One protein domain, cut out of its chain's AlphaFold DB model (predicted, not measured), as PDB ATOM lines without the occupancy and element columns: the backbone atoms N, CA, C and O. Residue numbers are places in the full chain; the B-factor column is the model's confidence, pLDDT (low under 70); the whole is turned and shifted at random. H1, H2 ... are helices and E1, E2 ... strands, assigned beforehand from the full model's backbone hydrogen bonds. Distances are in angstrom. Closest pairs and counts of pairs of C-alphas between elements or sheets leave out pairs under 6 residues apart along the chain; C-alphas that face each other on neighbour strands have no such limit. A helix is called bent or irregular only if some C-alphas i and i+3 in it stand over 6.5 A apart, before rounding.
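Overview. This is residues 82 to 176 of the 176 residues of an uncharacterized protein of Rhodanobacter sp (UniProt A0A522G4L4). With little regular structure, this is a flat body of looping chain, tied near its middle by short antiparallel pairings, with H1 and H4 far out and residues 159 to 176 running back from H4 along its length. It has 95 printed residues, with H1, E1, H2, H3 and H4 in order; the class is mostly helix, but named elements hold only 23 residues. It is only just compact, close to loose, with radius of gyration of the C-alphas 14.8 A and spans 44 by 35 by 17 A.

Arrangement. From H1, residues 88 to 92, a long link leads to E1, residues 105 to 107, then a tight one to H2, residues 113 to 116. A long link reaches H3, residues 143 to 149, and a tight one H4, residues 155 to 158. These five are apart. E1 pairs with no named strand, but antiparallel with residues 139 to 140. Every O i to N i+4 pair is within hydrogen-bond range in H3; in H1 0 of 1, beside 1 of 2 O i to N i+3 pairs; H2 and H4 are too short.

Along the chain. Find C-alpha 88 at (6.890, 51.608, 8.445), where H1 begins, irregular, with C-alphas 89 and 92 7.0 A apart. H3 runs 9.8 A from C-alpha 143 at (28.503, 46.852, 20.095).

Size, cuts and confidence. The C-alphas farthest apart, of Pro 155 and Ser 176, are 47.8 A apart. The printed part has no cut; pLDDT is under 70 at residues 164 to 176.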
ATOM      1  N   LEU A  82      12.737  49.605  18.213       94.50
ATOM      2  CA  LEU A  82      12.518  50.615  17.193       94.50
ATOM      3  C   LEU A  82      11.236  51.397  17.520       94.50
ATOM      4  O   LEU A  82      10.232  50.802  17.921       94.50
ATOM      5  N   ASP A  83      11.275  52.718  17.349       92.06
ATOM      6  CA  ASP A  83      10.105  53.572  17.552       92.06
ATOM      7  C   ASP A  83       8.960  53.112  16.626       92.06
ATOM      8  O   ASP A  83       9.202  52.890  15.432       92.06
ATOM      9  N   PRO A  84       7.712  52.978  17.117       89.44
ATOM     10  CA  PRO A  84       6.558  52.670  16.281       89.44
ATOM     11  C   PRO A  84       6.430  53.516  15.006       89.44
ATOM     12  O   PRO A  84       6.028  52.987  13.966       89.44
ATOM     13  N   ALA A  85       6.816  54.795  15.049       90.06
ATOM     14  CA  ALA A  85       6.809  55.688  13.890       90.06
ATOM     15  C   ALA A  85       7.828  55.280  12.806       90.06
ATOM     16  O   ALA A  85       7.645  55.590  11.630       90.06
ATOM     17  N   GLN A  86       8.880  54.554  13.186       89.38
ATOM     18  CA  GLN A  86       9.954  54.084  12.309       89.38
ATOM     19  C   GLN A  86       9.728  52.654  11.788       89.38
ATOM     20  O   GLN A  86      10.458  52.201  10.911       89.38
ATOM     21  N   LEU A  87       8.704  51.938  12.271       87.88
ATOM     22  CA  LEU A  87       8.410  50.563  11.838       87.88
ATOM     23  C   LEU A  87       7.927  50.474  10.378       87.88
ATOM     24  O   LEU A  87       7.969  49.397   9.775       87.88
ATOM     25  N   GLY A  88       7.419  51.572   9.808       90.25
ATOM     26  CA  GLY A  88       6.890  51.608   8.445       90.25
ATOM     27  C   GLY A  88       5.853  50.506   8.200       90.25
ATOM     28  O   GLY A  88       4.896  50.341   8.965       90.25
ATOM     29  N   ARG A  89       6.063  49.699   7.152       91.12
ATOM     30  CA  ARG A  89       5.161  48.586   6.799       91.12
ATOM     31  C   ARG A  89       5.115  47.460   7.837       91.12
ATOM     32  O   ARG A  89       4.154  46.697   7.861       91.12
ATOM     33  N   TRP A  90       6.121  47.357   8.705       91.25
ATOM     34  CA  TRP A  90       6.196  46.309   9.724       91.25
ATOM     35  C   TRP A  90       5.344  46.604  10.955       91.25
ATOM     36  O   TRP A  90       5.107  45.691  11.744       91.25
ATOM     37  N   SER A  91       4.833  47.833  11.089       92.81
ATOM     38  CA  SER A  91       4.042  48.309  12.236       92.81
ATOM     39  C   SER A  91       2.842  47.427  12.595       92.81
ATOM     40  O   SER A  91       2.471  47.348  13.761       92.81
ATOM     41  N   ARG A  92       2.251  46.735  11.614       90.94
ATOM     42  CA  ARG A  92       1.066  45.874  11.794       90.94
ATOM     43  C   ARG A  92       1.381  44.379  11.851       90.94
ATOM     44  O   ARG A  92       0.475  43.557  11.764       90.94
ATOM     45  N   THR A  93       2.655  44.012  11.944       91.81
ATOM     46  CA  THR A  93       3.085  42.607  11.954       91.81
ATOM     47  C   THR A  93       3.374  42.120  13.369       91.81
ATOM     48  O   THR A  93       3.693  42.911  14.254       91.81
ATOM     49  N   LEU A  94       3.364  40.800  13.571       90.19
ATOM     50  CA  LEU A  94       3.783  40.177  14.836       90.19
ATOM     51  C   LEU A  94       5.257  40.458  15.190       90.19
ATOM     52  O   LEU A  94       5.678  40.231  16.324       90.19
ATOM     53  N   LEU A  95       6.045  40.953  14.230       90.25
ATOM     54  CA  LEU A  95       7.442  41.326  14.428       90.25
ATOM     55  C   LEU A  95       7.604  42.730  15.009       90.25
ATOM     56  O   LEU A  95       8.629  42.971  15.633       90.25
ATOM     57  N   ALA A  96       6.619  43.625  14.859       92.94
ATOM     58  CA  ALA A  96       6.677  45.007  15.342       92.94
ATOM     59  C   ALA A  96       7.261  45.151  16.765       92.94
ATOM     60  O   ALA A  96       8.252  45.863  16.916       92.94
ATOM     61  N   PRO A  97       6.757  44.438  17.798       91.88
ATOM     62  CA  PRO A  97       7.288  44.566  19.159       91.88
ATOM     63  C   PRO A  97       8.684  43.946  19.344       91.88
ATOM     64  O   PRO A  97       9.308  44.131  20.386       91.88
ATOM     65  N   ARG A  98       9.168  43.175  18.364       92.56
ATOM     66  CA  ARG A  98      10.461  42.480  18.390       92.56
ATOM     67  C   ARG A  98      11.551  43.249  17.643       92.56
ATOM     68  O   ARG A  98      12.722  42.955  17.859       92.56
ATOM     69  N   LEU A  99      11.204  44.229  16.807       94.19
ATOM     70  CA  LEU A  99      12.196  45.000  16.060       94.19
ATOM     71  C   LEU A  99      12.993  45.910  16.997       94.19
ATOM     72  O   LEU A  99      12.434  46.687  17.772       94.19
ATOM     73  N   ILE A 100      14.314  45.784  16.932       95.88
ATOM     74  CA  ILE A 100      15.251  46.612  17.691       95.88
ATOM     75  C   ILE A 100      15.709  47.805  16.871       95.88
ATOM     76  O   ILE A 100      15.733  47.766  15.642       95.88
ATOM     77  N   GLU A 101      16.171  48.836  17.563       96.19
ATOM     78  CA  GLU A 101      17.026  49.826  16.941       96.19
ATOM     79  C   GLU A 101      18.382  49.183  16.625       96.19
ATOM     80  O   GLU A 101      19.110  48.748  17.522       96.19
ATOM     81  N   THR A 102      18.722  49.101  15.341       95.00
ATOM     82  CA  THR A 102      19.958  48.473  14.873       95.00
ATOM     83  C   THR A 102      21.183  49.359  15.112       95.00
ATOM     84  O   THR A 102      21.106  50.566  15.354       95.00
ATOM     85  N   ARG A 103      22.361  48.750  15.006       95.00
ATOM     86  CA  ARG A 103      23.647  49.443  14.946       95.00
ATOM     87  C   ARG A 103      23.694  50.349  13.717       95.00
ATOM     88  O   ARG A 103      23.191  49.998  12.650       95.00
ATOM     89  N   ARG A 104      24.311  51.523  13.865       94.88
ATOM     90  CA  ARG A 104      24.481  52.492  12.772       94.88
ATOM     91  C   ARG A 104      25.502  51.998  11.751       94.88
ATOM     92  O   ARG A 104      26.606  51.604  12.131       94.88
ATOM     93  N   LYS A 105      25.149  52.064  10.467       94.00
ATOM     94  CA  LYS A 105      26.084  51.877   9.351       94.00
ATOM     95  C   LYS A 105      27.048  53.068   9.299       94.00
ATOM     96  O   LYS A 105      26.616  54.213   9.395       94.00
ATOM     97  N   LEU A 106      28.342  52.790   9.194       93.88
ATOM     98  CA  LEU A 106      29.421  53.778   9.139       93.88
ATOM     99  C   LEU A 106      29.881  54.029   7.702       93.88
ATOM    100  O   LEU A 106      30.063  55.177   7.310       93.88
ATOM    101  N   CYS A 107      30.081  52.962   6.929       92.12
ATOM    102  CA  CYS A 107      30.508  53.020   5.530       92.12
ATOM    103  C   CYS A 107      30.167  51.706   4.801       92.12
ATOM    104  O   CYS A 107      29.457  50.859   5.351       92.12
ATOM    105  N   GLY A 108      30.655  51.558   3.567       89.69
ATOM    106  CA  GLY A 108      30.418  50.401   2.701       89.69
ATOM    107  C   GLY A 108      29.079  50.461   1.966       89.69
ATOM    108  O   GLY A 108      28.238  51.331   2.221       89.69
ATOM    109  N   GLU A 109      28.864  49.526   1.050       88.31
ATOM    110  CA  GLU A 109      27.642  49.435   0.252       88.31
ATOM    111  C   GLU A 109      26.619  48.479   0.873       88.31
ATOM    112  O   GLU A 109      26.738  48.070   2.025       88.31
ATOM    113  N   GLY A 110      25.504  48.257   0.183       89.38
ATOM    114  CA  GLY A 110      24.445  47.355   0.620       89.38
ATOM    115  C   GLY A 110      23.334  47.993   1.452       89.38
ATOM    116  O   GLY A 110      23.503  49.027   2.111       89.38
ATOM    117  N   MET A 111      22.179  47.337   1.396       91.12
ATOM    118  CA  MET A 111      20.929  47.728   2.047       91.12
ATOM    119  C   MET A 111      20.433  46.588   2.940       91.12
ATOM    120  O   MET A 111      20.737  45.425   2.662       91.12
ATOM    121  N   PRO A 112      19.651  46.868   3.997       91.81
ATOM    122  CA  PRO A 112      18.981  45.815   4.745       91.81
ATOM    123  C   PRO A 112      18.155  44.911   3.820       91.81
ATOM    124  O   PRO A 112      17.395  45.380   2.973       91.81
ATOM    125  N   LEU A 113      18.271  43.595   4.000       91.75
ATOM    126  CA  LEU A 113      17.647  42.575   3.146       91.75
ATOM    127  C   LEU A 113      16.125  42.760   3.044       91.75
ATOM    128  O   LEU A 113      15.519  42.553   1.993       91.75
ATOM    129  N   HIS A 114      15.507  43.181   4.147       90.25
ATOM    130  CA  HIS A 114      14.076  43.440   4.213       90.25
ATOM    131  C   HIS A 114      13.658  44.679   3.411       90.25
ATOM    132  O   HIS A 114      12.518  44.747   2.960       90.25
ATOM    133  N   GLU A 115      14.539  45.651   3.192       90.88
ATOM    134  CA  GLU A 115      14.253  46.801   2.328       90.88
ATOM    135  C   GLU A 115      14.366  46.420   0.850       90.88
ATOM    136  O   GLU A 115      13.475  46.759   0.076       90.88
ATOM    137  N   ALA A 116      15.399  45.657   0.479       91.38
ATOM    138  CA  ALA A 116      15.681  45.308  -0.915       91.38
ATOM    139  C   ALA A 116      14.791  44.183  -1.473       91.38
ATOM    140  O   ALA A 116      14.342  44.258  -2.612       91.38
ATOM    141  N   LEU A 117      14.543  43.127  -0.688       89.00
ATOM    142  CA  LEU A 117      13.994  41.857  -1.191       89.00
ATOM    143  C   LEU A 117      12.693  41.419  -0.495       89.00
ATOM    144  O   LEU A 117      12.286  40.266  -0.594       89.00
ATOM    145  N   ASN A 118      12.043  42.319   0.244       87.12
ATOM    146  CA  ASN A 118      10.804  42.048   0.985       87.12
ATOM    147  C   ASN A 118      10.862  40.867   1.987       87.12
ATOM    148  O   ASN A 118       9.832  40.297   2.345       87.12
ATOM    149  N   TYR A 119      12.052  40.518   2.483       90.25
ATOM    150  CA  TYR A 119      12.204  39.565   3.586       90.25
ATOM    151  C   TYR A 119      11.705  40.153   4.908       90.25
ATOM    152  O   TYR A 119      11.661  41.371   5.081       90.25
ATOM    153  N   ALA A 120      11.380  39.290   5.874       90.62
ATOM    154  CA  ALA A 120      11.190  39.716   7.256       90.62
ATOM    155  C   ALA A 120      12.489  40.348   7.807       90.62
ATOM    156  O   ALA A 120      13.576  39.823   7.529       90.62
ATOM    157  N   PRO A 121      12.424  41.443   8.592       92.62
ATOM    158  CA  PRO A 121      13.613  42.022   9.194       92.62
ATOM    159  C   PRO A 121      14.266  41.008  10.127       92.62
ATOM    160  O   PRO A 121      13.620  40.433  11.001       92.62
ATOM    161  N   SER A 122      15.560  40.802   9.934       91.19
ATOM    162  CA  SER A 122      16.397  39.967  10.784       91.19
ATOM    163  C   SER A 122      17.693  40.705  11.067       91.19
ATOM    164  O   SER A 122      18.146  41.536  10.274       91.19
ATOM    165  N   HIS A 123      18.268  40.432  12.228       92.06
ATOM    166  CA  HIS A 123      19.497  41.054  12.676       92.06
ATOM    167  C   HIS A 123      20.272  40.093  13.564       92.06
ATOM    168  O   HIS A 123      19.699  39.209  14.197       92.06
ATOM    169  N   HIS A 124      21.567  40.328  13.693       91.12
ATOM    170  CA  HIS A 124      22.403  39.579  14.613       91.12
ATOM    171  C   HIS A 124      23.408  40.527  15.267       91.12
ATOM    172  O   HIS A 124      24.076  41.320  14.603       91.12
ATOM    173  N   TYR A 125      23.378  40.548  16.603       93.25
ATOM    174  CA  TYR A 125      24.008  41.563  17.458       93.25
ATOM    175  C   TYR A 125      23.785  43.008  16.984       93.25
ATOM    176  O   TYR A 125      24.726  43.800  16.904       93.25
ATOM    177  N   GLY A 126      22.544  43.334  16.610       93.81
ATOM    178  CA  GLY A 126      22.162  44.669  16.147       93.81
ATOM    179  C   GLY A 126      22.524  44.987  14.698       93.81
ATOM    180  O   GLY A 126      22.206  46.079  14.246       93.81
ATOM    181  N   ILE A 127      23.167  44.083  13.959       93.50
ATOM    182  CA  ILE A 127      23.486  44.282  12.540       93.50
ATOM    183  C   ILE A 127      22.371  43.653  11.701       93.50
ATOM    184  O   ILE A 127      22.137  42.452  11.855       93.50
ATOM    185  N   PRO A 128      21.668  44.409  10.838       92.94
ATOM    186  CA  PRO A 128      20.646  43.831   9.977       92.94
ATOM    187  C   PRO A 128      21.273  42.857   8.974       92.94
ATOM    188  O   PRO A 128      22.375  43.091   8.475       92.94
ATOM    189  N   ALA A 129      20.548  41.790   8.629       91.56
ATOM    190  CA  ALA A 129      20.855  41.043   7.414       91.56
ATOM    191  C   ALA A 129      20.809  42.010   6.224       91.56
ATOM    192  O   ALA A 129      19.905  42.850   6.149       91.56
ATOM    193  N   TRP A 130      21.773  41.917   5.313       90.75
ATOM    194  CA  TRP A 130      21.970  42.895   4.245       90.75
ATOM    195  C   TRP A 130      22.163  42.216   2.888       90.75
ATOM    196  O   TRP A 130      22.432  41.020   2.801       90.75
ATOM    197  N   PHE A 131      21.976  42.997   1.832       88.62
ATOM    198  CA  PHE A 131      22.164  42.617   0.437       88.62
ATOM    199  C   PHE A 131      23.029  43.674  -0.250       88.62
ATOM    200  O   PHE A 131      22.767  44.869  -0.090       88.62
ATOM    201  N   GLY A 132      24.058  43.253  -0.984       88.56
ATOM    202  CA  GLY A 132      24.996  44.146  -1.661       88.56
ATOM    203  C   GLY A 132      26.235  43.417  -2.177       88.56
ATOM    204  O   GLY A 132      26.286  42.188  -2.162       88.56
ATOM    205  N   ASP A 133      27.219  44.197  -2.616       87.81
ATOM    206  CA  ASP A 133      28.511  43.699  -3.085       87.81
ATOM    207  C   ASP A 133      29.312  43.057  -1.929       87.81
ATOM    208  O   ASP A 133      29.585  43.735  -0.930       87.81
ATOM    209  N   PRO A 134      29.681  41.762  -2.016       86.31
ATOM    210  CA  PRO A 134      30.515  41.116  -1.006       86.31
ATOM    211  C   PRO A 134      31.920  41.709  -0.882       86.31
ATOM    212  O   PRO A 134      32.497  41.610   0.201       86.31
ATOM    213  N   ASP A 135      32.451  42.324  -1.942       87.62
ATOM    214  CA  ASP A 135      33.785  42.927  -1.941       87.62
ATOM    215  C   ASP A 135      33.785  44.328  -1.301       87.62
ATOM    216  O   ASP A 135      34.836  44.844  -0.911       87.62
ATOM    217  N   ASN A 136      32.600  44.921  -1.105       88.38
ATOM    218  CA  ASN A 136      32.406  46.208  -0.436       88.38
ATOM    219  C   ASN A 136      31.282  46.159   0.627       88.38
ATOM    220  O   ASN A 136      30.280  46.883   0.532       88.38
ATOM    221  N   PRO A 137      31.425  45.317   1.669       89.31
ATOM    222  CA  PRO A 137      30.364  45.087   2.637       89.31
ATOM    223  C   PRO A 137      30.128  46.316   3.534       89.31
ATOM    224  O   PRO A 137      31.056  47.078   3.829       89.31
ATOM    225  N   PRO A 138      28.901  46.500   4.053       91.62
ATOM    226  CA  PRO A 138      28.606  47.567   4.995       91.62
ATOM    227  C   PRO A 138      29.375  47.372   6.306       91.62
ATOM    228  O   PRO A 138      29.308  46.319   6.942       91.62
ATOM    229  N   ALA A 139      30.044  48.427   6.766       91.19
ATOM    230  CA  ALA A 139      30.638  48.481   8.096       91.19
ATOM    231  C   ALA A 139      29.672  49.153   9.076       91.19
ATOM    232  O   ALA A 139      29.065  50.175   8.758       91.19
ATOM    233  N   PHE A 140      29.569  48.626  10.296       92.81
ATOM    234  CA  PHE A 140      28.688  49.147  11.343       92.81
ATOM    235  C   PHE A 140      29.479  49.580  12.581       92.81
ATOM    236  O   PHE A 140      30.594  49.113  12.822       92.81
ATOM    237  N   GLU A 141      28.894  50.462  13.397       93.44
ATOM    238  CA  GLU A 141      29.440  50.831  14.711       93.44
ATOM    239  C   GLU A 141      29.649  49.584  15.577       93.44
ATOM    240  O   GLU A 141      28.906  48.629  15.410       93.44
ATOM    241  N   SER A 142      30.617  49.551  16.503       92.75
ATOM    242  CA  SER A 142      30.821  48.393  17.402       92.75
ATOM    243  C   SER A 142      29.669  48.216  18.408       92.75
ATOM    244  O   SER A 142      28.973  49.190  18.710       92.75
ATOM    245  N   GLN A 143      29.495  47.024  19.006       93.56
ATOM    246  CA  GLN A 143      28.503  46.852  20.095       93.56
ATOM    247  C   GLN A 143      28.740  47.851  21.230       93.56
ATOM    248  O   GLN A 143      27.809  48.450  21.755       93.56
ATOM    249  N   ARG A 144      30.007  48.108  21.559       93.31
ATOM    250  CA  ARG A 144      30.386  49.089  22.575       93.31
ATOM    251  C   ARG A 144      29.911  50.498  22.231       93.31
ATOM    252  O   ARG A 144      29.435  51.209  23.114       93.31
ATOM    253  N   VAL A 145      30.079  50.924  20.976       93.81
ATOM    254  CA  VAL A 145      29.635  52.253  20.528       93.81
ATOM    255  C   VAL A 145      28.114  52.349  20.602       93.81
ATOM    256  O   VAL A 145      27.620  53.347  21.123       93.81
ATOM    257  N   TYR A 146      27.398  51.295  20.201       95.44
ATOM    258  CA  TYR A 146      25.948  51.192  20.360       95.44
ATOM    259  C   TYR A 146      25.515  51.322  21.828       95.44
ATOM    260  O   TYR A 146      24.716  52.192  22.166       95.44
ATOM    261  N   LEU A 147      26.097  50.522  22.727       95.56
ATOM    262  CA  LEU A 147      25.780  50.563  24.157       95.56
ATOM    263  C   LEU A 147      26.067  51.939  24.759       95.56
ATOM    264  O   LEU A 147      25.267  52.454  25.534       95.56
ATOM    265  N   ARG A 148      27.189  52.565  24.384       94.94
ATOM    266  CA  ARG A 148      27.535  53.920  24.830       94.94
ATOM    267  C   ARG A 148      26.514  54.947  24.349       94.94
ATOM    268  O   ARG A 148      26.106  55.795  25.132       94.94
ATOM    269  N   ARG A 149      26.114  54.872  23.078       96.19
ATOM    270  CA  ARG A 149      25.135  55.777  22.462       96.19
ATOM    271  C   ARG A 149      23.770  55.713  23.152       96.19
ATOM    272  O   ARG A 149      23.099  56.733  23.238       96.19
ATOM    273  N   HIS A 150      23.418  54.545  23.677       96.75
ATOM    274  CA  HIS A 150      22.176  54.291  24.408       96.75
ATOM    275  C   HIS A 150      22.287  54.437  25.932       96.75
ATOM    276  O   HIS A 150      21.325  54.170  26.642       96.75
ATOM    277  N   GLY A 151      23.449  54.827  26.469       96.31
ATOM    278  CA  GLY A 151      23.647  54.936  27.922       96.31
ATOM    279  C   GLY A 151      23.625  53.592  28.669       96.31
ATOM    280  O   GLY A 151      23.441  53.563  29.881       96.31
ATOM    281  N   LEU A 152      23.828  52.479  27.960       96.00
ATOM    282  CA  LEU A 152      23.758  51.101  28.471       96.00
ATOM    283  C   LEU A 152      25.128  50.519  28.850       96.00
ATOM    284  O   LEU A 152      25.224  49.361  29.266       96.00
ATOM    285  N   LEU A 153      26.196  51.295  28.661       93.62
ATOM    286  CA  LEU A 153      27.558  50.904  29.005       93.62
ATOM    287  C   LEU A 153      27.842  51.237  30.473       93.62
ATOM    288  O   LEU A 153      27.840  52.408  30.858       93.62
ATOM    289  N   LEU A 154      28.127  50.224  31.292       89.56
ATOM    290  CA  LEU A 154      28.403  50.437  32.710       89.56
ATOM    291  C   LEU A 154      29.804  51.036  32.930       89.56
ATOM    292  O   LEU A 154      30.731  50.762  32.160       89.56
ATOM    293  N   PRO A 155      30.033  51.780  34.031       87.25
ATOM    294  CA  PRO A 155      31.364  52.283  34.375       87.25
ATOM    295  C   PRO A 155      32.435  51.184  34.488       87.25
ATOM    296  O   PRO A 155      33.590  51.420  34.139       87.25
ATOM    297  N   ALA A 156      32.050  49.979  34.923       84.06
ATOM    298  CA  ALA A 156      32.940  48.819  35.015       84.06
ATOM    299  C   ALA A 156      33.407  48.300  33.640       84.06
ATOM    300  O   ALA A 156      34.450  47.663  33.532       84.06
ATOM    301  N   GLU A 157      32.691  48.632  32.565       88.75
ATOM    302  CA  GLU A 157      32.993  48.197  31.200       88.75
ATOM    303  C   GLU A 157      33.971  49.138  30.489       88.75
ATOM    304  O   GLU A 157      34.107  49.093  29.271       88.75
ATOM    305  N   ARG A 158      34.663  50.043  31.192       76.06
ATOM    306  CA  ARG A 158      35.552  51.039  30.561       76.06
ATOM    307  C   ARG A 158      36.737  50.427  29.811       76.06
ATOM    308  O   ARG A 158      37.181  51.027  28.834       76.06
ATOM    309  N   ARG A 159      37.204  49.242  30.213       78.50
ATOM    310  CA  ARG A 159      38.282  48.533  29.515       78.50
ATOM    311  C   ARG A 159      37.824  48.139  28.112       78.50
ATOM    312  O   ARG A 159      36.786  47.508  27.941       78.50
ATOM    313  N   GLN A 160      38.604  48.530  27.113       71.50
ATOM    314  CA  GLN A 160      38.338  48.171  25.730       71.50
ATOM    315  C   GLN A 160      38.877  46.767  25.462       71.50
ATOM    316  O   GLN A 160      40.064  46.509  25.654       71.50
ATOM    317  N   ILE A 161      37.997  45.877  25.014       75.50
ATOM    318  CA  ILE A 161      38.370  44.598  24.412       75.50
ATOM    319  C   ILE A 161      37.898  44.644  22.952       75.50
ATOM    320  O   ILE A 161      36.823  45.198  22.687       75.50
ATOM    321  N   PRO A 162      38.701  44.155  21.989       74.75
ATOM    322  CA  PRO A 162      38.249  43.994  20.613       74.75
ATOM    323  C   PRO A 162      36.993  43.121  20.564       74.75
ATOM    324  O   PRO A 162      36.924  42.101  21.244       74.75
ATOM    325  N   GLU A 163      35.999  43.515  19.768       74.88
ATOM    326  CA  GLU A 163      34.825  42.668  19.540       74.88
ATOM    327  C   GLU A 163      35.297  41.361  18.870       74.88
ATOM    328  O   GLU A 163      36.027  41.441  17.876       74.88
ATOM    329  N   PRO A 164      34.935  40.180  19.406       62.59
ATOM    330  CA  PRO A 164      35.501  38.905  18.964       62.59
ATOM    331  C   PRO A 164      35.167  38.566  17.507       62.59
ATOM    332  O   PRO A 164      35.908  37.823  16.872       62.59
ATOM    333  N   VAL A 165      34.092  39.137  16.950       61.06
ATOM    334  CA  VAL A 165      33.665  38.886  15.571       61.06
ATOM    335  C   VAL A 165      33.445  40.207  14.835       61.06
ATOM    336  O   VAL A 165      32.559  40.991  15.174       61.06
ATOM    337  N   ARG A 166      34.237  40.448  13.783       54.62
ATOM    338  CA  ARG A 166      33.900  41.425  12.737       54.62
ATOM    339  C   ARG A 166      32.959  40.722  11.761       54.62
ATOM    340  O   ARG A 166      33.419  40.035  10.858       54.62
ATOM    341  N   TYR A 167      31.655  40.808  12.000       59.22
ATOM    342  CA  TYR A 167      30.657  40.175  11.134       59.22
ATOM    343  C   TYR A 167      30.787  40.686   9.690       59.22
ATOM    344  O   TYR A 167      30.886  41.895   9.478       59.22
ATOM    345  N   PRO A 168      30.654  39.789   8.708       46.44
ATOM    346  CA  PRO A 168      29.519  39.954   7.818       46.44
ATOM    347  C   PRO A 168      28.550  38.791   8.017       46.44
ATOM    348  O   PRO A 168      28.907  37.618   7.953       46.44
ATOM    349  N   LEU A 169      27.291  39.130   8.276       51.09
ATOM    350  CA  LEU A 169      26.198  38.169   8.268       51.09
ATOM    351  C   LEU A 169      25.734  37.975   6.831       51.09
ATOM    352  O   LEU A 169      25.249  38.921   6.223       51.09
ATOM    353  N   ARG A 170      25.916  36.743   6.342       47.53
ATOM    354  CA  ARG A 170      25.347  36.137   5.131       47.53
ATOM    355  C   ARG A 170      25.371  37.019   3.872       47.53
ATOM    356  O   ARG A 170      24.410  37.714   3.568       47.53
ATOM    357  N   VAL A 171      26.429  36.864   3.077       50.56
ATOM    358  CA  VAL A 171      26.419  37.209   1.648       50.56
ATOM    359  C   VAL A 171      25.463  36.239   0.953       50.56
ATOM    360  O   VAL A 171      25.746  35.046   0.874       50.56
ATOM    361  N   VAL A 172      24.319  36.722   0.477       49.31
ATOM    362  CA  VAL A 172      23.560  36.011  -0.558       49.31
ATOM    363  C   VAL A 172      23.946  36.677  -1.873       49.31
ATOM    364  O   VAL A 172      23.498  37.788  -2.152       49.31
ATOM    365  N   SER A 173      24.837  36.049  -2.641       45.31
ATOM    366  CA  SER A 173      25.159  36.501  -3.993       45.31
ATOM    367  C   SER A 173      23.898  36.405  -4.848       45.31
ATOM    368  O   SER A 173      23.189  35.402  -4.820       45.31
ATOM    369  N   ALA A 174      23.603  37.453  -5.617       46.12
ATOM    370  CA  ALA A 174      22.429  37.490  -6.493       46.12
ATOM    371  C   ALA A 174      22.508  36.489  -7.668       46.12
ATOM    372  O   ALA A 174      21.543  36.351  -8.413       46.12
ATOM    373  N   TRP A 175      23.641  35.801  -7.830       44.47
ATOM    374  CA  TRP A 175      23.922  34.895  -8.937       44.47
ATOM    375  C   TRP A 175      24.794  33.740  -8.438       44.47
ATOM    376  O   TRP A 175      25.978  33.924  -8.146       44.47
ATOM    377  N   SER A 176      24.201  32.560  -8.279       37.16
ATOM    378  CA  SER A 176      24.874  31.267  -8.093       37.16
ATOM    379  C   SER A 176      23.948  30.174  -8.592       37.16
ATOM    380  O   SER A 176      22.782  30.173  -8.140       37.16
TER     381      SER A 176